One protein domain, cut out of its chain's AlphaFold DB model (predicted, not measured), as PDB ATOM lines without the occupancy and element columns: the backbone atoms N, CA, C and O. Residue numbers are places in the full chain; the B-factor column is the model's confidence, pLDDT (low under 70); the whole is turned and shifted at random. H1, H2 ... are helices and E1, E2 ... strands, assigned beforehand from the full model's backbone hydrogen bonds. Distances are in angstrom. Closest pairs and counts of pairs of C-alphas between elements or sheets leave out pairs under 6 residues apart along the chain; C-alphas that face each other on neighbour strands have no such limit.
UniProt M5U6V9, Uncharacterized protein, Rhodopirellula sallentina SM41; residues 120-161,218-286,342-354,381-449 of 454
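AT A GLANCE: This is residues 120 to 161, 218 to 286, 342 to 354 and 381 to 449 of the 454 residues of an uncharacterized protein of Rhodopirellula sallentina SM41 (UniProt M5U6V9). Little regular structure: loops surround the two-stranded antiparallel ladder E1 E2, with crossed helices H3 and H7 at one end and H4 at the other. The 193 printed residues, mostly helix by class, have 74 in named elements, H1 H2 H3 E1 H4 E2 H5 H6 H7. The whole is compact, radius of gyration of the C-alphas 16.8 A, spanning 54 by 33 by 32 A.

IN THESE COORDINATES: E1 is residues 263 to 265, E2 389 to 391, H1 120 to 123, H2 127 to 141, H3 225 to 241, H4 383 to 386, H5 413 to 418, H6 422 to 431, H7 436 to 447. H3 measures 24.6 A. C-alpha 263 is at (5.132, 4.876, 16.143), C-alpha 447 at (20.543, -10.818, 26.483).

HOW THE PARTS SIT: N 264 of E1 and O 390 of E2 are within hydrogen-bond range, 2.9 A. H3 and H7 touch, about perpendicular at 75 degrees; their closest C-alphas, Gly 234 and Leu 442, are 3.9 A apart. Every O i to N i+4 pair is within hydrogen-bond range in H2, H3, H5 and H7, 4 of 6 in H6.

THE WHOLE: Across the cuts, C-alphas 161 and 218 are 20.6 A apart, 286 and 342 20.0 A, 354 and 381 9.3 A. pLDDT is under 70 at residues 280 to 286 and 342 to 351.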
ATOM      1  N   GLY A 120      15.803  -6.768   4.624       95.44
ATOM      2  CA  GLY A 120      15.045  -7.380   3.531       95.44
ATOM      3  C   GLY A 120      13.762  -8.086   3.981       95.44
ATOM      4  O   GLY A 120      12.800  -8.151   3.216       95.44
ATOM      5  N   ASP A 121      13.700  -8.593   5.214       96.25
ATOM      6  CA  ASP A 121      12.468  -9.169   5.765       96.25
ATOM      7  C   ASP A 121      11.496  -8.093   6.241       96.25
ATOM      8  O   ASP A 121      10.286  -8.256   6.080       96.25
ATOM      9  N   ILE A 122      12.018  -6.973   6.753       96.44
ATOM     10  CA  ILE A 122      11.218  -5.788   7.074       96.44
ATOM     11  C   ILE A 122      10.587  -5.202   5.804       96.44
ATOM     12  O   ILE A 122       9.404  -4.859   5.808       96.44
ATOM     13  N   GLU A 123      11.327  -5.146   4.692       95.62
ATOM     14  CA  GLU A 123      10.828  -4.602   3.424       95.62
ATOM     15  C   GLU A 123       9.545  -5.294   2.954       95.62
ATOM     16  O   GLU A 123       8.599  -4.625   2.537       95.62
ATOM     17  N   LYS A 124       9.474  -6.617   3.121       95.25
ATOM     18  CA  LYS A 124       8.338  -7.462   2.719       95.25
ATOM     19  C   LYS A 124       7.077  -7.239   3.567       95.25
ATOM     20  O   LYS A 124       6.011  -7.747   3.221       95.25
ATOM     21  N   ILE A 125       7.164  -6.508   4.679       94.62
ATOM     22  CA  ILE A 125       6.013  -6.204   5.534       94.62
ATOM     23  C   ILE A 125       5.183  -5.097   4.878       94.62
ATOM     24  O   ILE A 125       5.661  -3.988   4.612       94.62
ATOM     25  N   SER A 126       3.909  -5.398   4.624       91.56
ATOM     26  CA  SER A 126       2.977  -4.445   4.016       91.56
ATOM     27  C   SER A 126       2.432  -3.435   5.030       91.56
ATOM     28  O   SER A 126       2.184  -3.766   6.191       91.56
ATOM     29  N   ALA A 127       2.116  -2.221   4.572       89.38
ATOM     30  CA  ALA A 127       1.435  -1.224   5.402       89.38
ATOM     31  C   ALA A 127       0.055  -1.713   5.899       89.38
ATOM     32  O   ALA A 127      -0.386  -1.350   6.988       89.38
ATOM     33  N   GLY A 128      -0.624  -2.584   5.139       92.94
ATOM     34  CA  GLY A 128      -1.883  -3.210   5.561       92.94
ATOM     35  C   GLY A 128      -1.728  -4.133   6.773       92.94
ATOM     36  O   GLY A 128      -2.587  -4.136   7.660       92.94
ATOM     37  N   GLN A 129      -0.616  -4.869   6.849       94.75
ATOM     38  CA  GLN A 129      -0.276  -5.691   8.010       94.75
ATOM     39  C   GLN A 129      -0.025  -4.818   9.244       94.75
ATOM     40  O   GLN A 129      -0.594  -5.095  10.298       94.75
ATOM     41  N   LEU A 130       0.732  -3.724   9.091       95.50
ATOM     42  CA  LEU A 130       0.987  -2.755  10.165       95.50
ATOM     43  C   LEU A 130      -0.311  -2.125  10.690       95.50
ATOM     44  O   LEU A 130      -0.546  -2.104  11.894       95.50
ATOM     45  N   ARG A 131      -1.217  -1.697   9.798       93.75
ATOM     46  CA  ARG A 131      -2.529  -1.148  10.196       93.75
ATOM     47  C   ARG A 131      -3.394  -2.161  10.943       93.75
ATOM     48  O   ARG A 131      -4.044  -1.819  11.928       93.75
ATOM     49  N   THR A 132      -3.415  -3.407  10.476       95.38
ATOM     50  CA  THR A 132      -4.179  -4.477  11.135       95.38
ATOM     51  C   THR A 132      -3.634  -4.749  12.536       95.38
ATOM     52  O   THR A 132      -4.410  -4.931  13.478       95.38
ATOM     53  N   LEU A 133      -2.307  -4.733  12.684       96.38
ATOM     54  CA  LEU A 133      -1.646  -4.888  13.971       96.38
ATOM     55  C   LEU A 133      -1.969  -3.726  14.920       96.38
ATOM     56  O   LEU A 133      -2.447  -3.991  16.023       96.38
ATOM     57  N   ALA A 134      -1.844  -2.477  14.462       96.25
ATOM     58  CA  ALA A 134      -2.168  -1.276  15.238       96.25
ATOM     59  C   ALA A 134      -3.599  -1.322  15.806       96.25
ATOM     60  O   ALA A 134      -3.827  -1.173  17.008       96.25
ATOM     61  N   LEU A 135      -4.586  -1.648  14.959       95.94
ATOM     62  CA  LEU A 135      -5.985  -1.800  15.383       95.94
ATOM     63  C   LEU A 135      -6.166  -2.918  16.419       95.94
ATOM     64  O   LEU A 135      -6.991  -2.801  17.328       95.94
ATOM     65  N   THR A 136      -5.412  -4.009  16.284       95.81
ATOM     66  CA  THR A 136      -5.462  -5.142  17.214       95.81
ATOM     67  C   THR A 136      -4.872  -4.766  18.572       95.81
ATOM     68  O   THR A 136      -5.505  -5.022  19.596       95.81
ATOM     69  N   GLN A 137      -3.711  -4.107  18.594       96.12
ATOM     70  CA  GLN A 137      -3.056  -3.631  19.817       96.12
ATOM     71  C   GLN A 137      -3.895  -2.567  20.531       96.12
ATOM     72  O   GLN A 137      -4.073  -2.636  21.750       96.12
ATOM     73  N   SER A 138      -4.490  -1.638  19.780       95.94
ATOM     74  CA  SER A 138      -5.407  -0.629  20.316       95.94
ATOM     75  C   SER A 138      -6.610  -1.259  21.004       95.94
ATOM     76  O   SER A 138      -6.882  -0.969  22.169       95.94
ATOM     77  N   ARG A 139      -7.272  -2.227  20.362       94.75
ATOM     78  CA  ARG A 139      -8.386  -2.956  20.987       94.75
ATOM     79  C   ARG A 139      -7.942  -3.749  22.215       94.75
ATOM     80  O   ARG A 139      -8.582  -3.649  23.258       94.75
ATOM     81  N   ALA A 140      -6.846  -4.500  22.116       92.69
ATOM     82  CA  ALA A 140      -6.346  -5.343  23.205       92.69
ATOM     83  C   ALA A 140      -5.871  -4.530  24.421       92.69
ATOM     84  O   ALA A 140      -5.971  -4.986  25.560       92.69
ATOM     85  N   SER A 141      -5.370  -3.315  24.197       93.25
ATOM     86  CA  SER A 141      -4.925  -2.417  25.260       93.25
ATOM     87  C   SER A 141      -6.049  -1.547  25.838       93.25
ATOM     88  O   SER A 141      -5.826  -0.887  26.856       93.25
ATOM     89  N   GLY A 142      -7.246  -1.546  25.240       91.94
ATOM     90  CA  GLY A 142      -8.332  -0.632  25.605       91.94
ATOM     91  C   GLY A 142      -8.047   0.820  25.203       91.94
ATOM     92  O   GLY A 142      -8.412   1.737  25.930       91.94
ATOM     93  N   GLY A 143      -7.334   1.024  24.092       90.50
ATOM     94  CA  GLY A 143      -6.965   2.336  23.556       90.50
ATOM     95  C   GLY A 143      -5.720   2.966  24.184       90.50
ATOM     96  O   GLY A 143      -5.390   4.095  23.844       90.50
ATOM     97  N   ARG A 144      -5.019   2.263  25.088       91.19
ATOM     98  CA  ARG A 144      -3.794   2.773  25.740       91.19
ATOM     99  C   ARG A 144      -2.564   2.754  24.838       91.19
ATOM    100  O   ARG A 144      -1.657   3.544  25.059       91.19
ATOM    101  N   VAL A 145      -2.518   1.812  23.900       94.06
ATOM    102  CA  VAL A 145      -1.472   1.690  22.882       94.06
ATOM    103  C   VAL A 145      -2.152   1.852  21.540       94.06
ATOM    104  O   VAL A 145      -2.954   0.997  21.176       94.06
ATOM    105  N   THR A 146      -1.909   2.952  20.837       90.44
ATOM    106  CA  THR A 146      -2.654   3.265  19.612       90.44
ATOM    107  C   THR A 146      -1.904   2.842  18.360       90.44
ATOM    108  O   THR A 146      -2.532   2.255  17.481       90.44
ATOM    109  N   GLY A 147      -0.585   3.055  18.339       90.81
ATOM    110  CA  GLY A 147       0.308   2.684  17.247       90.81
ATOM    111  C   GLY A 147      -0.000   3.431  15.947       90.81
ATOM    112  O   GLY A 147      -1.020   3.199  15.298       90.81
ATOM    113  N   ARG A 148       0.901   4.312  15.513       92.19
ATOM    114  CA  ARG A 148       0.743   5.061  14.262       92.19
ATOM    115  C   ARG A 148       1.615   4.482  13.153       92.19
ATOM    116  O   ARG A 148       2.804   4.228  13.335       92.19
ATOM    117  N   VAL A 149       1.021   4.281  11.979       91.38
ATOM    118  CA  VAL A 149       1.733   3.771  10.800       91.38
ATOM    119  C   VAL A 149       2.349   4.948  10.043       91.38
ATOM    120  O   VAL A 149       1.655   5.640   9.302       91.38
ATOM    121  N   ALA A 150       3.648   5.173  10.231       87.25
ATOM    122  CA  ALA A 150       4.483   5.935   9.298       87.25
ATOM    123  C   ALA A 150       5.134   4.931   8.332       87.25
ATOM    124  O   ALA A 150       4.443   4.035   7.868       87.25
ATOM    125  N   GLY A 151       6.427   5.027   8.044       88.50
ATOM    126  CA  GLY A 151       7.227   4.028   7.330       88.50
ATOM    127  C   GLY A 151       7.940   3.026   8.245       88.50
ATOM    128  O   GLY A 151       7.652   2.909   9.435       88.50
ATOM    129  N   LYS A 152       8.885   2.273   7.669       91.56
ATOM    130  CA  LYS A 152       9.543   1.126   8.325       91.56
ATOM    131  C   LYS A 152      10.963   1.433   8.807       91.56
ATOM    132  O   LYS A 152      11.436   0.801   9.758       91.56
ATOM    133  N   TYR A 153      11.619   2.417   8.193       92.88
ATOM    134  CA  TYR A 153      13.043   2.699   8.374       92.88
ATOM    135  C   TYR A 153      13.297   4.056   9.039       92.88
ATOM    136  O   TYR A 153      12.512   4.998   8.907       92.88
ATOM    137  N   GLY A 154      14.411   4.133   9.772       91.56
ATOM    138  CA  GLY A 154      14.744   5.243  10.665       91.56
ATOM    139  C   GLY A 154      14.041   5.161  12.025       91.56
ATOM    140  O   GLY A 154      13.063   4.435  12.204       91.56
ATOM    141  N   TRP A 155      14.533   5.917  13.010       94.38
ATOM    142  CA  TRP A 155      14.005   5.916  14.385       94.38
ATOM    143  C   TRP A 155      12.552   6.384  14.515       94.38
ATOM    144  O   TRP A 155      11.887   6.052  15.495       94.38
ATOM    145  N   ARG A 156      12.047   7.132  13.531       93.50
ATOM    146  CA  ARG A 156      10.674   7.649  13.497       93.50
ATOM    147  C   ARG A 156       9.872   7.096  12.317       93.50
ATOM    148  O   ARG A 156       8.833   7.647  11.969       93.50
ATOM    149  N   GLY A 157      10.358   6.029  11.674       90.94
ATOM    150  CA  GLY A 157       9.709   5.465  10.488       90.94
ATOM    151  C   GLY A 157       9.605   6.472   9.341       90.94
ATOM    152  O   GLY A 157       8.690   6.394   8.535       90.94
ATOM    153  N   GLN A 158      10.488   7.466   9.273       87.88
ATOM    154  CA  GLN A 158      10.391   8.549   8.295       87.88
ATOM    155  C   GLN A 158      10.680   8.117   6.855       87.88
ATOM    156  O   GLN A 158      10.417   8.876   5.925       87.88
ATOM    157  N   VAL A 159      11.170   6.889   6.661       88.62
ATOM    158  CA  VAL A 159      11.388   6.312   5.338       88.62
ATOM    159  C   VAL A 159      10.580   5.025   5.164       88.62
ATOM    160  O   VAL A 159      10.579   4.133   6.016       88.62
ATOM    161  N   GLU A 160       9.863   4.938   4.045       87.50
ATOM    162  CA  GLU A 160       8.941   3.838   3.746       87.50
ATOM    163  C   GLU A 160       9.648   2.587   3.213       87.50
ATOM    164  O   GLU A 160       9.341   1.481   3.661       87.50
ATOM    165  N   THR A 161      10.591   2.758   2.282       91.56
ATOM    166  CA  THR A 161      11.230   1.666   1.530       91.56
ATOM    167  C   THR A 161      12.715   1.546   1.852       91.56
ATOM    168  O   THR A 161      13.380   2.538   2.163       91.56
ATOM    169  N   PRO A 218      19.210 -11.784  12.748       93.31
ATOM    170  CA  PRO A 218      20.091 -12.503  13.656       93.31
ATOM    171  C   PRO A 218      19.595 -13.924  13.960       93.31
ATOM    172  O   PRO A 218      18.399 -14.129  14.208       93.31
ATOM    173  N   PRO A 219      20.491 -14.928  13.944       88.31
ATOM    174  CA  PRO A 219      20.109 -16.307  14.187       88.31
ATOM    175  C   PRO A 219      19.713 -16.519  15.651       88.31
ATOM    176  O   PRO A 219      20.181 -15.840  16.569       88.31
ATOM    177  N   LYS A 220      18.881 -17.536  15.892       87.12
ATOM    178  CA  LYS A 220      18.605 -17.990  17.259       87.12
ATOM    179  C   LYS A 220      19.879 -18.549  17.885       87.12
ATOM    180  O   LYS A 220      20.531 -19.408  17.295       87.12
ATOM    181  N   GLN A 221      20.174 -18.110  19.103       90.12
ATOM    182  CA  GLN A 221      21.339 -18.571  19.850       90.12
ATOM    183  C   GLN A 221      21.223 -20.055  20.228       90.12
ATOM    184  O   GLN A 221      20.148 -20.547  20.596       90.12
ATOM    185  N   VAL A 222      22.347 -20.771  20.159       90.50
ATOM    186  CA  VAL A 222      22.452 -22.153  20.637       90.50
ATOM    187  C   VAL A 222      22.675 -22.116  22.146       90.50
ATOM    188  O   VAL A 222      23.766 -21.818  22.614       90.50
ATOM    189  N   LEU A 223      21.622 -22.412  22.904       93.38
ATOM    190  CA  LEU A 223      21.629 -22.381  24.369       93.38
ATOM    191  C   LEU A 223      21.603 -23.794  24.956       93.38
ATOM    192  O   LEU A 223      20.947 -24.685  24.396       93.38
ATOM    193  N   SER A 224      22.229 -23.986  26.119       96.88
ATOM    194  CA  SER A 224      22.081 -25.200  26.925       96.88
ATOM    195  C   SER A 224      20.627 -25.408  27.380       96.88
ATOM    196  O   SER A 224      19.769 -24.529  27.264       96.88
ATOM    197  N   SER A 225      20.317 -26.598  27.905       96.50
ATOM    198  CA  SER A 225      18.967 -26.907  28.406       96.50
ATOM    199  C   SER A 225      18.532 -25.956  29.527       96.50
ATOM    200  O   SER A 225      17.393 -25.490  29.529       96.50
ATOM    201  N   GLU A 226      19.440 -25.629  30.452       96.56
ATOM    202  CA  GLU A 226      19.136 -24.752  31.587       96.56
ATOM    203  C   GLU A 226      18.992 -23.290  31.163       96.56
ATOM    204  O   GLU A 226      17.991 -22.659  31.502       96.56
ATOM    205  N   GLU A 227      19.903 -22.770  30.333       97.25
ATOM    206  CA  GLU A 227      19.785 -21.412  29.779       97.25
ATOM    207  C   GLU A 227      18.480 -21.250  28.999       97.25
ATOM    208  O   GLU A 227      17.744 -20.286  29.196       97.25
ATOM    209  N   ARG A 228      18.114 -22.239  28.176       97.50
ATOM    210  CA  ARG A 228      16.859 -22.210  27.416       97.50
ATOM    211  C   ARG A 228      15.629 -22.162  28.324       97.50
ATOM    212  O   ARG A 228      14.658 -21.481  27.995       97.50
ATOM    213  N   LYS A 229      15.643 -22.865  29.464       98.00
ATOM    214  CA  LYS A 229      14.558 -22.791  30.458       98.00
ATOM    215  C   LYS A 229      14.477 -21.399  31.080       98.00
ATOM    216  O   LYS A 229      13.366 -20.892  31.238       98.00
ATOM    217  N   ARG A 230      15.618 -20.794  31.420       98.31
ATOM    218  CA  ARG A 230      15.678 -19.449  32.006       98.31
ATOM    219  C   ARG A 230      15.224 -18.375  31.015       98.31
ATOM    220  O   ARG A 230      14.272 -17.663  31.317       98.31
ATOM    221  N   VAL A 231      15.749 -18.381  29.789       98.31
ATOM    222  CA  VAL A 231      15.322 -17.496  28.687       98.31
ATOM    223  C   VAL A 231      13.821 -17.616  28.421       98.31
ATOM    224  O   VAL A 231      13.126 -16.610  28.314       98.31
ATOM    225  N   ARG A 232      13.267 -18.837  28.402       98.19
ATOM    226  CA  ARG A 232      11.815 -19.033  28.246       98.19
ATOM    227  C   ARG A 232      11.012 -18.438  29.407       98.19
ATOM    228  O   ARG A 232       9.924 -17.911  29.186       98.19
ATOM    229  N   ARG A 233      11.499 -18.543  30.649       98.69
ATOM    230  CA  ARG A 233      10.860 -17.893  31.809       98.69
ATOM    231  C   ARG A 233      10.932 -16.370  31.685       98.69
ATOM    232  O   ARG A 233       9.927 -15.715  31.940       98.69
ATOM    233  N   GLY A 234      12.058 -15.839  31.221       98.75
ATOM    234  CA  GLY A 234      12.231 -14.428  30.890       98.75
ATOM    235  C   GLY A 234      11.231 -13.923  29.853       98.75
ATOM    236  O   GLY A 234      10.551 -12.932  30.098       98.75
ATOM    237  N   GLU A 235      11.051 -14.648  28.745       98.69
ATOM    238  CA  GLU A 235      10.064 -14.311  27.706       98.69
ATOM    239  C   GLU A 235       8.628 -14.305  28.271       98.69
ATOM    240  O   GLU A 235       7.810 -13.452  27.926       98.69
ATOM    241  N   ILE A 236       8.294 -15.223  29.187       98.81
ATOM    242  CA  ILE A 236       6.985 -15.224  29.867       98.81
ATOM    243  C   ILE A 236       6.803 -13.952  30.707       98.81
ATOM    244  O   ILE A 236       5.733 -13.342  30.659       98.81
ATOM    245  N   ILE A 237       7.833 -13.526  31.443       98.88
ATOM    246  CA  ILE A 237       7.793 -12.294  32.245       98.88
ATOM    247  C   ILE A 237       7.688 -11.070  31.329       98.88
ATOM    248  O   ILE A 237       6.833 -10.218  31.559       98.88
ATOM    249  N   PHE A 238       8.468 -11.020  30.246       98.81
ATOM    250  CA  PHE A 238       8.397  -9.979  29.216       98.81
ATOM    251  C   PHE A 238       6.965  -9.798  28.682       98.81
ATOM    252  O   PHE A 238       6.450  -8.680  28.594       98.81
ATOM    253  N   ASN A 239       6.279 -10.911  28.408       98.50
ATOM    254  CA  ASN A 239       4.873 -10.906  28.009       98.50
ATOM    255  C   ASN A 239       3.938 -10.418  29.134       98.50
ATOM    256  O   ASN A 239       3.049  -9.606  28.885       98.50
ATOM    257  N   ALA A 240       4.134 -10.872  30.375       98.31
ATOM    258  CA  ALA A 240       3.281 -10.520  31.519       98.31
ATOM    259  C   ALA A 240       3.394  -9.040  31.947       98.31
ATOM    260  O   ALA A 240       2.402  -8.417  32.364       98.31
ATOM    261  N   VAL A 241       4.591  -8.462  31.808       98.31
ATOM    262  CA  VAL A 241       4.852  -7.024  31.980       98.31
ATOM    263  C   VAL A 241       4.076  -6.209  30.939       98.31
ATOM    264  O   VAL A 241       3.577  -5.125  31.242       98.31
ATOM    265  N   GLY A 242       3.876  -6.770  29.744       97.44
ATOM    266  CA  GLY A 242       3.192  -6.128  28.624       97.44
ATOM    267  C   GLY A 242       4.144  -5.509  27.602       97.44
ATOM    268  O   GLY A 242       3.685  -4.750  26.755       97.44
ATOM    269  N   CYS A 243       5.441  -5.836  27.649       98.38
ATOM    270  CA  CYS A 243       6.416  -5.370  26.660       98.38
ATOM    271  C   CYS A 243       6.041  -5.839  25.246       98.38
ATOM    272  O   CYS A 243       6.155  -5.085  24.282       98.38
ATOM    273  N   SER A 244       5.510  -7.061  25.135       97.50
ATOM    274  CA  SER A 244       5.100  -7.665  23.865       97.50
ATOM    275  C   SER A 244       3.849  -7.061  23.234       97.50
ATOM    276  O   SER A 244       3.472  -7.486  22.144       97.50
ATOM    277  N   VAL A 245       3.215  -6.071  23.876       97.19
ATOM    278  CA  VAL A 245       2.154  -5.297  23.225       97.19
ATOM    279  C   VAL A 245       2.726  -4.545  22.027       97.19
ATOM    280  O   VAL A 245       2.130  -4.650  20.965       97.19
ATOM    281  N   CYS A 246       3.878  -3.876  22.170       98.19
ATOM    282  CA  CYS A 246       4.577  -3.194  21.066       98.19
ATOM    283  C   CYS A 246       5.722  -4.048  20.501       98.19
ATOM    284  O   CYS A 246       5.900  -4.178  19.292       98.19
ATOM    285  N   HIS A 247       6.479  -4.722  21.371       98.38
ATOM    286  CA  HIS A 247       7.561  -5.618  20.966       98.38
ATOM    287  C   HIS A 247       7.035  -7.006  20.579       98.38
ATOM    288  O   HIS A 247       7.344  -8.019  21.217       98.38
ATOM    289  N   VAL A 248       6.198  -7.062  19.542       97.88
ATOM    290  CA  VAL A 248       5.571  -8.308  19.086       97.88
ATOM    291  C   VAL A 248       6.618  -9.262  18.522       97.88
ATOM    292  O   VAL A 248       7.397  -8.898  17.644       97.88
ATOM    293  N   ARG A 249       6.646 -10.500  19.026       97.50
ATOM    294  CA  ARG A 249       7.696 -11.471  18.686       97.50
ATOM    295  C   ARG A 249       7.875 -11.655  17.184       97.50
ATOM    296  O   ARG A 249       9.002 -11.652  16.708       97.50
ATOM    297  N   ASP A 250       6.779 -11.842  16.459       97.31
ATOM    298  CA  ASP A 250       6.802 -12.181  15.040       97.31
ATOM    299  C   ASP A 250       5.964 -11.180  14.243       97.31
ATOM    300  O   ASP A 250       4.769 -11.026  14.496       97.31
ATOM    301  N   LEU A 251       6.572 -10.580  13.221       96.50
ATOM    302  CA  LEU A 251       5.894  -9.766  12.220       96.50
ATOM    303  C   LEU A 251       6.271 -10.300  10.839       96.50
ATOM    304  O   LEU A 251       7.145  -9.775  10.156       96.50
ATOM    305  N   ARG A 252       5.650 -11.422  10.460       94.62
ATOM    306  CA  ARG A 252       6.075 -12.217   9.297       94.62
ATOM    307  C   ARG A 252       6.212 -11.354   8.025       94.62
ATOM    308  O   ARG A 252       5.343 -10.517   7.789       94.62
ATOM    309  N   PRO A 253       7.253 -11.586   7.201       95.19
ATOM    310  CA  PRO A 253       8.235 -12.672   7.319       95.19
ATOM    311  C   PRO A 253       9.315 -12.466   8.397       95.19
ATOM    312  O   PRO A 253       9.951 -13.448   8.776       95.19
ATOM    313  N   ALA A 254       9.448 -11.268   8.973       96.12
ATOM    314  CA  ALA A 254      10.396 -10.966  10.045       96.12
ATOM    315  C   ALA A 254      10.024 -11.678  11.365       96.12
ATOM    316  O   ALA A 254       9.241 -11.194  12.184       96.12
ATOM    317  N   SER A 255      10.561 -12.882  11.554       95.38
ATOM    318  CA  SER A 255      10.279 -13.726  12.722       95.38
ATOM    319  C   SER A 255      11.289 -13.465  13.840       95.38
ATOM    320  O   SER A 255      12.482 -13.330  13.585       95.38
ATOM    321  N   GLY A 256      10.831 -13.420  15.089       96.25
ATOM    322  CA  GLY A 256      11.666 -13.056  16.237       96.25
ATOM    323  C   GLY A 256      12.132 -11.595  16.250       96.25
ATOM    324  O   GLY A 256      13.121 -11.310  16.911       96.25
ATOM    325  N   ILE A 257      11.465 -10.697  15.513       97.50
ATOM    326  CA  ILE A 257      11.804  -9.267  15.398       97.50
ATOM    327  C   ILE A 257      11.546  -8.484  16.693       97.50
ATOM    328  O   ILE A 257      12.240  -7.503  16.964       97.50
ATOM    329  N   TYR A 258      10.564  -8.913  17.500       98.25
ATOM    330  CA  TYR A 258      10.136  -8.219  18.725       98.25
ATOM    331  C   TYR A 258       9.883  -6.723  18.496       98.25
ATOM    332  O   TYR A 258      10.395  -5.865  19.211       98.25
ATOM    333  N   SER A 259       9.104  -6.404  17.469       98.31
ATOM    334  CA  SER A 259       8.731  -5.040  17.101       98.31
ATOM    335  C   SER A 259       7.504  -5.071  16.202       98.31
ATOM    336  O   SER A 259       7.372  -5.935  15.335       98.31
ATOM    337  N   ASP A 260       6.613  -4.111  16.408       97.94
ATOM    338  CA  ASP A 260       5.467  -3.847  15.545       97.94
ATOM    339  C   ASP A 260       5.768  -2.843  14.427       97.94
ATOM    340  O   ASP A 260       4.939  -2.669  13.538       97.94
ATOM    341  N   LEU A 261       6.954  -2.223  14.443       97.38
ATOM    342  CA  LEU A 261       7.386  -1.153  13.539       97.38
ATOM    343  C   LEU A 261       6.465   0.081  13.539       97.38
ATOM    344  O   LEU A 261       6.527   0.884  12.607       97.38
ATOM    345  N   LEU A 262       5.637   0.253  14.569       97.31
ATOM    346  CA  LEU A 262       4.720   1.379  14.703       97.31
ATOM    347  C   LEU A 262       5.344   2.502  15.524       97.31
ATOM    348  O   LEU A 262       6.260   2.283  16.316       97.31
ATOM    349  N   LEU A 263       4.831   3.714  15.321       96.81
ATOM    350  CA  LEU A 263       5.132   4.876  16.143       96.81
ATOM    351  C   LEU A 263       4.270   4.886  17.406       96.81
ATOM    352  O   LEU A 263       3.051   4.724  17.325       96.81
ATOM    353  N   HIS A 264       4.895   5.148  18.548       96.50
ATOM    354  CA  HIS A 264       4.238   5.268  19.845       96.50
ATOM    355  C   HIS A 264       4.692   6.528  20.562       96.50
ATOM    356  O   HIS A 264       5.882   6.838  20.568       96.50
ATOM    357  N   ASP A 265       3.765   7.227  21.217       95.44
ATOM    358  CA  ASP A 265       4.108   8.283  22.168       95.44
ATOM    359  C   ASP A 265       4.869   7.669  23.353       95.44
ATOM    360  O   ASP A 265       4.301   6.922  24.151       95.44
ATOM    361  N   MET A 266       6.154   8.004  23.482       96.12
ATOM    362  CA  MET A 266       7.030   7.510  24.550       96.12
ATOM    363  C   MET A 266       7.156   8.483  25.725       96.12
ATOM    364  O   MET A 266       7.983   8.292  26.616       96.12
ATOM    365  N   GLY A 267       6.302   9.504  25.776       93.69
ATOM    366  CA  GLY A 267       6.251  10.487  26.847       93.69
ATOM    367  C   GLY A 267       7.236  11.641  26.682       93.69
ATOM    368  O   GLY A 267       8.126  11.633  25.835       93.69
ATOM    369  N   LYS A 268       7.066  12.649  27.543       92.69
ATOM    370  CA  LYS A 268       7.853  13.890  27.512       92.69
ATOM    371  C   LYS A 268       9.355  13.672  27.704       92.69
ATOM    372  O   LYS A 268      10.133  14.366  27.082       92.69
ATOM    373  N   GLU A 269       9.764  12.689  28.504       93.19
ATOM    374  CA  GLU A 269      11.184  12.440  28.800       93.19
ATOM    375  C   GLU A 269      11.976  11.980  27.565       93.19
ATOM    376  O   GLU A 269      13.188  12.157  27.495       93.19
ATOM    377  N   LEU A 270      11.287  11.408  26.571       94.75
ATOM    378  CA  LEU A 270      11.864  10.982  25.297       94.75
ATOM    379  C   LEU A 270      11.446  11.893  24.136       94.75
ATOM    380  O   LEU A 270      11.584  11.502  22.983       94.75
ATOM    381  N   GLN A 271      10.930  13.091  24.404       94.31
ATOM    382  CA  GLN A 271      10.653  14.075  23.358       94.31
ATOM    383  C   GLN A 271      11.961  14.471  22.636       94.31
ATOM    384  O   GLN A 271      13.015  14.577  23.258       94.31
ATOM    385  N   ASP A 272      11.903  14.666  21.318       94.44
ATOM    386  CA  ASP A 272      13.031  15.141  20.499       94.44
ATOM    387  C   ASP A 272      12.653  16.441  19.803       94.44
ATOM    388  O   ASP A 272      11.484  16.601  19.453       94.44
ATOM    389  N   PRO A 273      13.609  17.332  19.512       95.00
ATOM    390  CA  PRO A 273      13.343  18.515  18.715       95.00
ATOM    391  C   PRO A 273      12.758  18.225  17.338       95.00
ATOM    392  O   PRO A 273      11.848  18.942  16.918       95.00
ATOM    393  N   LEU A 274      13.229  17.171  16.669       91.50
ATOM    394  CA  LEU A 274      12.767  16.783  15.346       91.50
ATOM    395  C   LEU A 274      11.514  15.889  15.460       91.50
ATOM    396  O   LEU A 274      11.614  14.758  15.950       91.50
ATOM    397  N   PRO A 275      10.329  16.348  15.012       92.06
ATOM    398  CA  PRO A 275       9.097  15.571  15.109       92.06
ATOM    399  C   PRO A 275       9.086  14.348  14.186       92.06
ATOM    400  O   PRO A 275       9.733  14.310  13.138       92.06
ATOM    401  N   ALA A 276       8.279  13.347  14.545       92.12
ATOM    402  CA  ALA A 276       7.915  12.264  13.639       92.12
ATOM    403  C   ALA A 276       7.126  12.779  12.416       92.12
ATOM    404  O   ALA A 276       6.477  13.826  12.488       92.12
ATOM    405  N   PRO A 277       7.120  12.041  11.288       87.19
ATOM    406  CA  PRO A 277       6.356  12.433  10.107       87.19
ATOM    407  C   PRO A 277       4.868  12.572  10.425       87.19
ATOM    408  O   PRO A 277       4.284  11.659  11.001       87.19
ATOM    409  N   MET A 278       4.238  13.669  10.007       81.88
ATOM    410  CA  MET A 278       2.812  13.915  10.263       81.88
ATOM    411  C   MET A 278       1.885  12.957   9.491       81.88
ATOM    412  O   MET A 278       0.820  12.588   9.980       81.88
ATOM    413  N   LEU A 279       2.267  12.568   8.270       71.38
ATOM    414  CA  LEU A 279       1.430  11.746   7.397       71.38
ATOM    415  C   LEU A 279       1.478  10.271   7.809       71.38
ATOM    416  O   LEU A 279       2.549   9.699   8.006       71.38
ATOM    417  N   GLU A 280       0.303   9.652   7.903       66.69
ATOM    418  CA  GLU A 280       0.172   8.201   8.040       66.69
ATOM    419  C   GLU A 280       0.260   7.524   6.664       66.69
ATOM    420  O   GLU A 280      -0.321   8.007   5.683       66.69
ATOM    421  N   LEU A 281       0.930   6.369   6.577       60.31
ATOM    422  CA  LEU A 281       0.893   5.543   5.369       60.31
ATOM    423  C   LEU A 281      -0.491   4.895   5.219       60.31
ATOM    424  O   LEU A 281      -0.800   3.834   5.774       60.31
ATOM    425  N   THR A 282      -1.341   5.537   4.419       47.72
ATOM    426  CA  THR A 282      -2.723   5.106   4.144       47.72
ATOM    427  C   THR A 282      -2.843   4.128   2.967       47.72
ATOM    428  O   THR A 282      -3.908   3.548   2.752       47.72
ATOM    429  N   GLY A 283      -1.761   3.886   2.217       47.00
ATOM    430  CA  GLY A 283      -1.768   3.019   1.036       47.00
ATOM    431  C   GLY A 283      -2.095   1.553   1.354       47.00
ATOM    432  O   GLY A 283      -1.486   0.935   2.228       47.00
ATOM    433  N   PHE A 284      -3.050   0.962   0.627       38.38
ATOM    434  CA  PHE A 284      -3.354  -0.483   0.636       38.38
ATOM    435  C   PHE A 284      -2.425  -1.312  -0.250       38.38
ATOM    436  O   PHE A 284      -2.654  -2.509  -0.413       38.38
ATOM    437  N   GLN A 285      -1.386  -0.703  -0.821       36.50
ATOM    438  CA  GLN A 285      -0.435  -1.444  -1.630       36.50
ATOM    439  C   GLN A 285       0.290  -2.445  -0.729       36.50
ATOM    440  O   GLN A 285       1.002  -2.092   0.212       36.50
ATOM    441  N   SER A 286       0.032  -3.725  -0.994       33.91
ATOM    442  CA  SER A 286       0.959  -4.789  -0.662       33.91
ATOM    443  C   SER A 286       2.317  -4.347  -1.182       33.91
ATOM    444  O   SER A 286       2.429  -4.017  -2.364       33.91
ATOM    445  N   GLU A 342      11.092  12.077  -6.774       30.75
ATOM    446  CA  GLU A 342      11.211  10.886  -7.632       30.75
ATOM    447  C   GLU A 342      11.489   9.576  -6.860       30.75
ATOM    448  O   GLU A 342      11.556   8.504  -7.457       30.75
ATOM    449  N   LEU A 343      11.572   9.630  -5.523       36.25
ATOM    450  CA  LEU A 343      11.856   8.497  -4.642       36.25
ATOM    451  C   LEU A 343      10.693   7.990  -3.797       36.25
ATOM    452  O   LEU A 343      10.886   7.055  -3.019       36.25
ATOM    453  N   GLY A 344       9.505   8.590  -3.878       30.19
ATOM    454  CA  GLY A 344       8.425   8.209  -2.962       30.19
ATOM    455  C   GLY A 344       8.790   8.430  -1.488       30.19
ATOM    456  O   GLY A 344       8.186   7.831  -0.604       30.19
ATOM    457  N   THR A 345       9.769   9.293  -1.197       31.95
ATOM    458  CA  THR A 345      10.005   9.761   0.165       31.95
ATOM    459  C   THR A 345       8.874  10.724   0.496       31.95
ATOM    460  O   THR A 345       8.716  11.751  -0.166       31.95
ATOM    461  N   MET A 346       8.080  10.427   1.524       30.19
ATOM    462  CA  MET A 346       7.195  11.433   2.109       30.19
ATOM    463  C   MET A 346       8.035  12.423   2.919       30.19
ATOM    464  O   MET A 346       8.027  12.404   4.146       30.19
ATOM    465  N   VAL A 347       8.778  13.301   2.241       31.88
ATOM    466  CA  VAL A 347       9.209  14.548   2.873       31.88
ATOM    467  C   VAL A 347       7.972  15.426   2.884       31.88
ATOM    468  O   VAL A 347       7.507  15.880   1.840       31.88
ATOM    469  N   SER A 348       7.369  15.579   4.058       34.12
ATOM    470  CA  SER A 348       6.225  16.465   4.208       34.12
ATOM    471  C   SER A 348       6.649  17.880   3.820       34.12
ATOM    472  O   SER A 348       7.416  18.511   4.538       34.12
ATOM    473  N   THR A 349       6.116  18.406   2.718       39.25
ATOM    474  CA  THR A 349       6.084  19.855   2.467       39.25
ATOM    475  C   THR A 349       5.103  20.571   3.403       39.25
ATOM    476  O   THR A 349       5.059  21.797   3.415       39.25
ATOM    477  N   VAL A 350       4.336  19.837   4.222       53.09
ATOM    478  CA  VAL A 350       3.459  20.397   5.256       53.09
ATOM    479  C   VAL A 350       4.110  20.188   6.621       53.09
ATOM    480  O   VAL A 350       4.009  19.114   7.220       53.09
ATOM    481  N   MET A 351       4.814  21.207   7.105       66.50
ATOM    482  CA  MET A 351       5.300  21.215   8.482       66.50
ATOM    483  C   MET A 351       4.103  21.161   9.441       66.50
ATOM    484  O   MET A 351       3.135  21.903   9.238       66.50
ATOM    485  N   PRO A 352       4.122  20.287  10.464       82.06
ATOM    486  CA  PRO A 352       3.057  20.273  11.449       82.06
ATOM    487  C   PRO A 352       3.084  21.593  12.224       82.06
ATOM    488  O   PRO A 352       4.147  22.085  12.600       82.06
ATOM    489  N   ALA A 353       1.909  22.175  12.458       86.56
ATOM    490  CA  ALA A 353       1.813  23.402  13.235       86.56
ATOM    491  C   ALA A 353       2.267  23.145  14.678       86.56
ATOM    492  O   ALA A 353       1.857  22.159  15.302       86.56
ATOM    493  N   ALA A 354       3.101  24.035  15.204       89.12
ATOM    494  CA  ALA A 354       3.490  24.017  16.604       89.12
ATOM    495  C   ALA A 354       2.377  24.589  17.484       89.12
ATOM    496  O   ALA A 354       1.688  25.534  17.094       89.12
ATOM    497  N   ASN A 381      -1.679  15.840  15.697       86.94
ATOM    498  CA  ASN A 381      -0.765  15.982  14.566       86.94
ATOM    499  C   ASN A 381       0.085  17.264  14.667       86.94
ATOM    500  O   ASN A 381       0.664  17.691  13.671       86.94
ATOM    501  N   SER A 382       0.104  17.919  15.833       90.62
ATOM    502  CA  SER A 382       0.948  19.091  16.076       90.62
ATOM    503  C   SER A 382       2.422  18.704  16.138       90.62
ATOM    504  O   SER A 382       2.762  17.543  16.379       90.62
ATOM    505  N   TRP A 383       3.296  19.694  15.962       90.56
ATOM    506  CA  TRP A 383       4.738  19.533  16.138       90.56
ATOM    507  C   TRP A 383       5.049  18.838  17.474       90.56
ATOM    508  O   TRP A 383       5.693  17.795  17.493       90.56
ATOM    509  N   ASP A 384       4.488  19.340  18.574       92.62
ATOM    510  CA  ASP A 384       4.720  18.858  19.942       92.62
ATOM    511  C   ASP A 384       4.249  17.423  20.187       92.62
ATOM    512  O   ASP A 384       4.906  16.665  20.904       92.62
ATOM    513  N   ALA A 385       3.125  17.024  19.581       90.75
ATOM    514  CA  ALA A 385       2.653  15.643  19.660       90.75
ATOM    515  C   ALA A 385       3.650  14.698  18.986       90.75
ATOM    516  O   ALA A 385       4.094  13.708  19.571       90.75
ATOM    517  N   LEU A 386       4.052  15.049  17.765       92.88
ATOM    518  CA  LEU A 386       4.916  14.229  16.925       92.88
ATOM    519  C   LEU A 386       6.351  14.147  17.467       92.88
ATOM    520  O   LEU A 386       7.036  13.150  17.240       92.88
ATOM    521  N   GLN A 387       6.814  15.136  18.234       94.25
ATOM    522  CA  GLN A 387       8.111  15.098  18.919       94.25
ATOM    523  C   GLN A 387       8.237  13.950  19.934       94.25
ATOM    524  O   GLN A 387       9.352  13.524  20.235       94.25
ATOM    525  N   ARG A 388       7.125  13.395  20.426       94.00
ATOM    526  CA  ARG A 388       7.122  12.311  21.425       94.00
ATOM    527  C   ARG A 388       7.061  10.905  20.829       94.00
ATOM    528  O   ARG A 388       7.188   9.927  21.562       94.00
ATOM    529  N   GLU A 389       6.850  10.793  19.519       95.19
ATOM    530  CA  GLU A 389       6.571   9.509  18.880       95.19
ATOM    531  C   GLU A 389       7.812   8.788  18.348       95.19
ATOM    532  O   GLU A 389       8.495   9.277  17.450       95.19
ATOM    533  N   TRP A 390       8.051   7.564  18.806       97.00
ATOM    534  CA  TRP A 390       9.168   6.743  18.338       97.00
ATOM    535  C   TRP A 390       8.702   5.441  17.744       97.00
ATOM    536  O   TRP A 390       7.740   4.842  18.220       97.00
ATOM    537  N   LYS A 391       9.427   4.982  16.724       97.25
ATOM    538  CA  LYS A 391       9.188   3.664  16.155       97.25
ATOM    539  C   LYS A 391       9.692   2.628  17.141       97.25
ATOM    540  O   LYS A 391      10.833   2.752  17.578       97.25
ATOM    541  N   THR A 392       8.917   1.581  17.414       98.06
ATOM    542  CA  THR A 392       9.411   0.418  18.164       98.06
ATOM    543  C   THR A 392      10.610  -0.185  17.415       98.06
ATOM    544  O   THR A 392      10.425  -0.752  16.329       98.06
ATOM    545  N   PRO A 393      11.861  -0.068  17.901       96.62
ATOM    546  CA  PRO A 393      12.997  -0.656  17.200       96.62
ATOM    547  C   PRO A 393      12.929  -2.192  17.306       96.62
ATOM    548  O   PRO A 393      12.509  -2.705  18.347       96.62
ATOM    549  N   PRO A 394      13.318  -2.947  16.260       97.38
ATOM    550  CA  PRO A 394      13.538  -4.389  16.378       97.38
ATOM    551  C   PRO A 394      14.479  -4.711  17.543       97.38
ATOM    552  O   PRO A 394      15.503  -4.047  17.689       97.38
ATOM    553  N   LEU A 395      14.174  -5.743  18.340       97.81
ATOM    554  CA  LEU A 395      15.095  -6.219  19.392       97.81
ATOM    555  C   LEU A 395      16.108  -7.249  18.875       97.81
ATOM    556  O   LEU A 395      16.849  -7.850  19.650       97.81
ATOM    557  N   TRP A 396      16.150  -7.459  17.562       96.56
ATOM    558  CA  TRP A 396      17.226  -8.176  16.892       96.56
ATOM    559  C   TRP A 396      18.584  -7.559  17.237       96.56
ATOM    560  O   TRP A 396      18.868  -6.423  16.868       96.56
ATOM    561  N   GLY A 397      19.419  -8.321  17.945       95.12
ATOM    562  CA  GLY A 397      20.741  -7.869  18.366       95.12
ATOM    563  C   GLY A 397      20.760  -6.894  19.538       95.12
ATOM    564  O   GLY A 397      21.801  -6.293  19.784       95.12
ATOM    565  N   VAL A 398      19.656  -6.732  20.279       96.56
ATOM    566  CA  VAL A 398      19.596  -5.776  21.398       96.56
ATOM    567  C   VAL A 398      20.610  -6.083  22.509       96.56
ATOM    568  O   VAL A 398      21.040  -5.181  23.219       96.56
ATOM    569  N   ALA A 399      21.036  -7.335  22.667       96.19
ATOM    570  CA  ALA A 399      22.053  -7.684  23.658       96.19
ATOM    571  C   ALA A 399      23.401  -6.981  23.397       96.19
ATOM    572  O   ALA A 399      24.115  -6.654  24.343       96.19
ATOM    573  N   ASP A 400      23.713  -6.707  22.128       93.50
ATOM    574  CA  ASP A 400      25.037  -6.265  21.677       93.50
ATOM    575  C   ASP A 400      25.007  -4.848  21.069       93.50
ATOM    576  O   ASP A 400      25.984  -4.403  20.472       93.50
ATOM    577  N   SER A 401      23.888  -4.126  21.201       92.50
ATOM    578  CA  SER A 401      23.671  -2.824  20.551       92.50
ATOM    579  C   SER A 401      23.788  -1.616  21.479       92.50
ATOM    580  O   SER A 401      23.395  -0.515  21.098       92.50
ATOM    581  N   ALA A 402      24.301  -1.805  22.699       92.81
ATOM    582  CA  ALA A 402      24.519  -0.702  23.625       92.81
ATOM    583  C   ALA A 402      25.415   0.389  22.987       92.81
ATOM    584  O   ALA A 402      26.386   0.071  22.298       92.81
ATOM    585  N   PRO A 403      25.162   1.681  23.255       94.00
ATOM    586  CA  PRO A 403      24.121   2.206  24.136       94.00
ATOM    587  C   PRO A 403      22.717   2.189  23.504       94.00
ATOM    588  O   PRO A 403      22.552   2.108  22.292       94.00
ATOM    589  N   TYR A 404      21.692   2.308  24.341       96.25
ATOM    590  CA  TYR A 404      20.289   2.120  23.978       96.25
ATOM    591  C   TYR A 404      19.517   3.429  23.817       96.25
ATOM    592  O   TYR A 404      19.945   4.489  24.269       96.25
ATOM    593  N   LEU A 405      18.308   3.302  23.255       96.88
ATOM    594  CA  LEU A 405      17.412   4.390  22.849       96.88
ATOM    595  C   LEU A 405      17.924   5.158  21.627       96.88
ATOM    596  O   LEU A 405      19.027   4.939  21.123       96.88
ATOM    597  N   HIS A 406      17.070   6.049  21.133       95.38
ATOM    598  CA  HIS A 406      17.259   6.771  19.880       95.38
ATOM    599  C   HIS A 406      18.453   7.727  19.877       95.38
ATOM    600  O   HIS A 406      18.845   8.194  18.811       95.38
ATOM    601  N   ASP A 407      18.988   8.053  21.047       94.88
ATOM    602  CA  ASP A 407      20.096   8.974  21.270       94.88
ATOM    603  C   ASP A 407      21.209   8.350  22.119       94.88
ATOM    604  O   ASP A 407      22.170   9.027  22.466       94.88
ATOM    605  N   GLY A 408      21.110   7.067  22.474       94.88
ATOM    606  CA  GLY A 408      22.122   6.392  23.278       94.88
ATOM    607  C   GLY A 408      22.117   6.758  24.768       94.88
ATOM    608  O   GLY A 408      23.009   6.318  25.484       94.88
ATOM    609  N   ARG A 409      21.169   7.540  25.303       95.31
ATOM    610  CA  ARG A 409      21.250   7.986  26.714       95.31
ATOM    611  C   ARG A 409      21.174   6.860  27.757       95.31
ATOM    612  O   ARG A 409      21.457   7.087  28.928       95.31
ATOM    613  N   ALA A 410      20.763   5.656  27.364       96.75
ATOM    614  CA  ALA A 410      20.680   4.502  28.251       96.75
ATOM    615  C   ALA A 410      21.890   3.579  28.069       96.75
ATOM    616  O   ALA A 410      22.166   3.104  26.969       96.75
ATOM    617  N   LYS A 411      22.600   3.282  29.159       95.06
ATOM    618  CA  LYS A 411      23.792   2.423  29.131       95.06
ATOM    619  C   LYS A 411      23.446   0.947  29.247       95.06
ATOM    620  O   LYS A 411      24.126   0.108  28.663       95.06
ATOM    621  N   THR A 412      22.399   0.638  30.001       97.44
ATOM    622  CA  THR A 412      21.929  -0.726  30.236       97.44
ATOM    623  C   THR A 412      20.508  -0.922  29.712       97.44
ATOM    624  O   THR A 412      19.757   0.035  29.512       97.44
ATOM    625  N   LEU A 413      20.120  -2.183  29.508       98.44
ATOM    626  CA  LEU A 413      18.739  -2.536  29.171       98.44
ATOM    627  C   LEU A 413      17.762  -2.087  30.266       98.44
ATOM    628  O   LEU A 413      16.665  -1.639  29.948       98.44
ATOM    629  N   THR A 414      18.169  -2.158  31.537       98.44
ATOM    630  CA  THR A 414      17.380  -1.651  32.666       98.44
ATOM    631  C   THR A 414      17.134  -0.153  32.525       98.44
ATOM    632  O   THR A 414      15.975   0.255  32.525       98.44
ATOM    633  N   ASP A 415      18.185   0.647  32.291       97.75
ATOM    634  CA  ASP A 415      18.041   2.094  32.074       97.75
ATOM    635  C   ASP A 415      17.087   2.361  30.905       97.75
ATOM    636  O   ASP A 415      16.176   3.181  31.003       97.75
ATOM    637  N   ALA A 416      17.253   1.633  29.796       98.19
ATOM    638  CA  ALA A 416      16.411   1.787  28.616       98.19
ATOM    639  C   ALA A 416      14.932   1.520  28.935       98.19
ATOM    640  O   ALA A 416      14.071   2.310  28.546       98.19
ATOM    641  N   ILE A 417      14.626   0.446  29.672       98.50
ATOM    642  CA  ILE A 417      13.261   0.119  30.109       98.50
ATOM    643  C   ILE A 417      12.719   1.207  31.047       98.50
ATOM    644  O   ILE A 417      11.562   1.614  30.923       98.50
ATOM    645  N   GLU A 418      13.546   1.742  31.942       98.00
ATOM    646  CA  GLU A 418      13.157   2.818  32.852       98.00
ATOM    647  C   GLU A 418      12.907   4.157  32.148       98.00
ATOM    648  O   GLU A 418      12.123   4.963  32.648       98.00
ATOM    649  N   TRP A 419      13.452   4.400  30.961       97.62
ATOM    650  CA  TRP A 419      13.111   5.590  30.173       97.62
ATOM    651  C   TRP A 419      11.747   5.510  29.473       97.62
ATOM    652  O   TRP A 419      11.235   6.534  29.023       97.62
ATOM    653  N   HIS A 420      11.115   4.334  29.395       97.81
ATOM    654  CA  HIS A 420       9.835   4.184  28.696       97.81
ATOM    655  C   HIS A 420       8.713   4.993  29.373       97.81
ATOM    656  O   HIS A 420       8.327   4.736  30.515       97.81
ATOM    657  N   GLY A 421       8.140   5.954  28.650       96.06
ATOM    658  CA  GLY A 421       6.991   6.750  29.078       96.06
ATOM    659  C   GLY A 421       5.773   6.555  28.174       96.06
ATOM    660  O   GLY A 421       5.660   5.550  27.477       96.06
ATOM    661  N   GLY A 422       4.840   7.511  28.219       95.00
ATOM    662  CA  GLY A 422       3.671   7.557  27.329       95.00
ATOM    663  C   GLY A 422       2.876   6.246  27.290       95.00
ATOM    664  O   GLY A 422       2.490   5.727  28.342       95.00
ATOM    665  N   GLU A 423       2.662   5.693  26.096       96.38
ATOM    666  CA  GLU A 423       1.932   4.434  25.879       96.38
ATOM    667  C   GLU A 423       2.589   3.239  26.603       96.38
ATOM    668  O   GLU A 423       1.903   2.333  27.091       96.38
ATOM    669  N   ALA A 424       3.914   3.268  26.778       97.38
ATOM    670  CA  ALA A 424       4.679   2.224  27.456       97.38
ATOM    671  C   ALA A 424       4.753   2.394  28.988       97.38
ATOM    672  O   ALA A 424       5.237   1.500  29.689       97.38
ATOM    673  N   ALA A 425       4.217   3.484  29.554       97.06
ATOM    674  CA  ALA A 425       4.344   3.789  30.982       97.06
ATOM    675  C   ALA A 425       3.774   2.686  31.896       97.06
ATOM    676  O   ALA A 425       4.265   2.466  33.004       97.06
ATOM    677  N   HIS A 426       2.730   1.978  31.455       96.44
ATOM    678  CA  HIS A 426       2.173   0.852  32.208       96.44
ATOM    679  C   HIS A 426       3.119  -0.360  32.242       96.44
ATOM    680  O   HIS A 426       3.253  -0.985  33.293       96.44
ATOM    681  N   ALA A 427       3.785  -0.673  31.125       97.69
ATOM    682  CA  ALA A 427       4.774  -1.749  31.067       97.69
ATOM    683  C   ALA A 427       5.993  -1.409  31.937       97.69
ATOM    684  O   ALA A 427       6.362  -2.212  32.791       97.69
ATOM    685  N   LYS A 428       6.518  -0.175  31.845       98.25
ATOM    686  CA  LYS A 428       7.571   0.320  32.751       98.25
ATOM    687  C   LYS A 428       7.194   0.121  34.222       98.25
ATOM    688  O   LYS A 428       7.962  -0.463  34.976       98.25
ATOM    689  N   ARG A 429       5.998   0.559  34.641       98.44
ATOM    690  CA  ARG A 429       5.548   0.409  36.041       98.44
ATOM    691  C   ARG A 429       5.473  -1.046  36.504       98.44
ATOM    692  O   ARG A 429       5.685  -1.320  37.676       98.44
ATOM    693  N   LYS A 430       5.130  -1.979  35.618       98.56
ATOM    694  CA  LYS A 430       5.143  -3.407  35.951       98.56
ATOM    695  C   LYS A 430       6.563  -3.950  36.063       98.56
ATOM    696  O   LYS A 430       6.808  -4.736  36.966       98.56
ATOM    697  N   PHE A 431       7.467  -3.514  35.188       98.69
ATOM    698  CA  PHE A 431       8.877  -3.892  35.229       98.69
ATOM    699  C   PHE A 431       9.550  -3.466  36.540       98.69
ATOM    700  O   PHE A 431      10.115  -4.309  37.221       98.69
ATOM    701  N   VAL A 432       9.405  -2.201  36.951       98.31
ATOM    702  CA  VAL A 432      10.022  -1.694  38.199       98.31
ATOM    703  C   VAL A 432       9.463  -2.342  39.475       98.31
ATOM    704  O   VAL A 432      10.042  -2.190  40.541       98.31
ATOM    705  N   ASN A 433       8.330  -3.046  39.376       98.44
ATOM    706  CA  ASN A 433       7.705  -3.781  40.480       98.44
ATOM    707  C   ASN A 433       8.010  -5.292  40.447       98.44
ATOM    708  O   ASN A 433       7.459  -6.038  41.258       98.44
ATOM    709  N   LEU A 434       8.820  -5.766  39.494       98.69
ATOM    710  CA  LEU A 434       9.297  -7.148  39.482       98.69
ATOM    711  C   LEU A 434      10.242  -7.391  40.663       98.69
ATOM    712  O   LEU A 434      10.944  -6.488  41.108       98.69
ATOM    713  N   SER A 435      10.290  -8.631  41.154       98.62
ATOM    714  CA  SER A 435      11.363  -9.028  42.069       98.62
ATOM    715  C   SER A 435      12.702  -9.119  41.334       98.62
ATOM    716  O   SER A 435      12.730  -9.361  40.127       98.62
ATOM    717  N   ASP A 436      13.816  -9.031  42.062       98.25
ATOM    718  CA  ASP A 436      15.166  -9.114  41.480       98.25
ATOM    719  C   ASP A 436      15.348 -10.349  40.584       98.25
ATOM    720  O   ASP A 436      15.828 -10.242  39.459       98.25
ATOM    721  N   GLY A 437      14.867 -11.517  41.029       98.44
ATOM    722  CA  GLY A 437      14.937 -12.748  40.239       98.44
ATOM    723  C   GLY A 437      14.045 -12.737  38.990       98.44
ATOM    724  O   GLY A 437      14.366 -13.379  37.992       98.44
ATOM    725  N   GLN A 438      12.923 -12.010  39.002       98.69
ATOM    726  CA  GLN A 438      12.108 -11.821  37.799       98.69
ATOM    727  C   GLN A 438      12.777 -10.857  36.815       98.69
ATOM    728  O   GLN A 438      12.758 -11.115  35.608       98.69
ATOM    729  N   THR A 439      13.380  -9.782  37.325       98.75
ATOM    730  CA  THR A 439      14.163  -8.827  36.535       98.75
ATOM    731  C   THR A 439      15.346  -9.524  35.872       98.75
ATOM    732  O   THR A 439      15.507  -9.410  34.659       98.75
ATOM    733  N   GLU A 440      16.108 -10.328  36.617       98.69
ATOM    734  CA  GLU A 440      17.223 -11.128  36.094       98.69
ATOM    735  C   GLU A 440      16.777 -12.032  34.937       98.69
ATOM    736  O   GLU A 440      17.364 -11.990  33.859       98.69
ATOM    737  N   LEU A 441      15.688 -12.789  35.109       98.81
ATOM    738  CA  LEU A 441      15.166 -13.669  34.059       98.81
ATOM    739  C   LEU A 441      14.721 -12.898  32.809       98.81
ATOM    740  O   LEU A 441      14.969 -13.350  31.691       98.81
ATOM    741  N   LEU A 442      14.055 -11.747  32.966       98.81
ATOM    742  CA  LEU A 442      13.668 -10.908  31.827       98.81
ATOM    743  C   LEU A 442      14.906 -10.390  31.086       98.81
ATOM    744  O   LEU A 442      14.950 -10.458  29.857       98.81
ATOM    745  N   LEU A 443      15.914  -9.910  31.816       98.69
ATOM    746  CA  LEU A 443      17.162  -9.431  31.228       98.69
ATOM    747  C   LEU A 443      17.933 -10.559  30.536       98.69
ATOM    748  O   LEU A 443      18.470 -10.339  29.459       98.69
ATOM    749  N   GLU A 444      17.934 -11.780  31.070       98.38
ATOM    750  CA  GLU A 444      18.507 -12.948  30.386       98.38
ATOM    751  C   GLU A 444      17.820 -13.256  29.059       98.38
ATOM    752  O   GLU A 444      18.484 -13.614  28.086       98.38
ATOM    753  N   PHE A 445      16.498 -13.098  28.991       98.69
ATOM    754  CA  PHE A 445      15.787 -13.220  27.727       98.69
ATOM    755  C   PHE A 445      16.246 -12.157  26.721       98.69
ATOM    756  O   PHE A 445      16.588 -12.512  25.594       98.69
ATOM    757  N   LEU A 446      16.332 -10.887  27.119       98.44
ATOM    758  CA  LEU A 446      16.822  -9.823  26.232       98.44
ATOM    759  C   LEU A 446      18.284 -10.046  25.814       98.44
ATOM    760  O   LEU A 446      18.606  -9.925  24.635       98.44
ATOM    761  N   ASN A 447      19.139 -10.482  26.739       97.75
ATOM    762  CA  ASN A 447      20.543 -10.818  26.483       97.75
ATOM    763  C   ASN A 447      20.724 -12.060  25.588       97.75
ATOM    764  O   ASN A 447      21.820 -12.311  25.085       97.75
ATOM    765  N   SER A 448      19.661 -12.841  25.361       96.94
ATOM    766  CA  SER A 448      19.667 -13.934  24.382       96.94
ATOM    767  C   SER A 448      19.440 -13.459  22.940       96.94
ATOM    768  O   SER A 448      19.691 -14.216  22.000       96.94
ATOM    769  N   LEU A 449      18.984 -12.217  22.744       96.62
ATOM    770  CA  LEU A 449      18.730 -11.613  21.435       96.62
ATOM    771  C   LEU A 449      19.999 -10.922  20.917       96.62
ATOM    772  O   LEU A 449      20.108  -9.696  20.914       96.62
TER     773      LEU A 449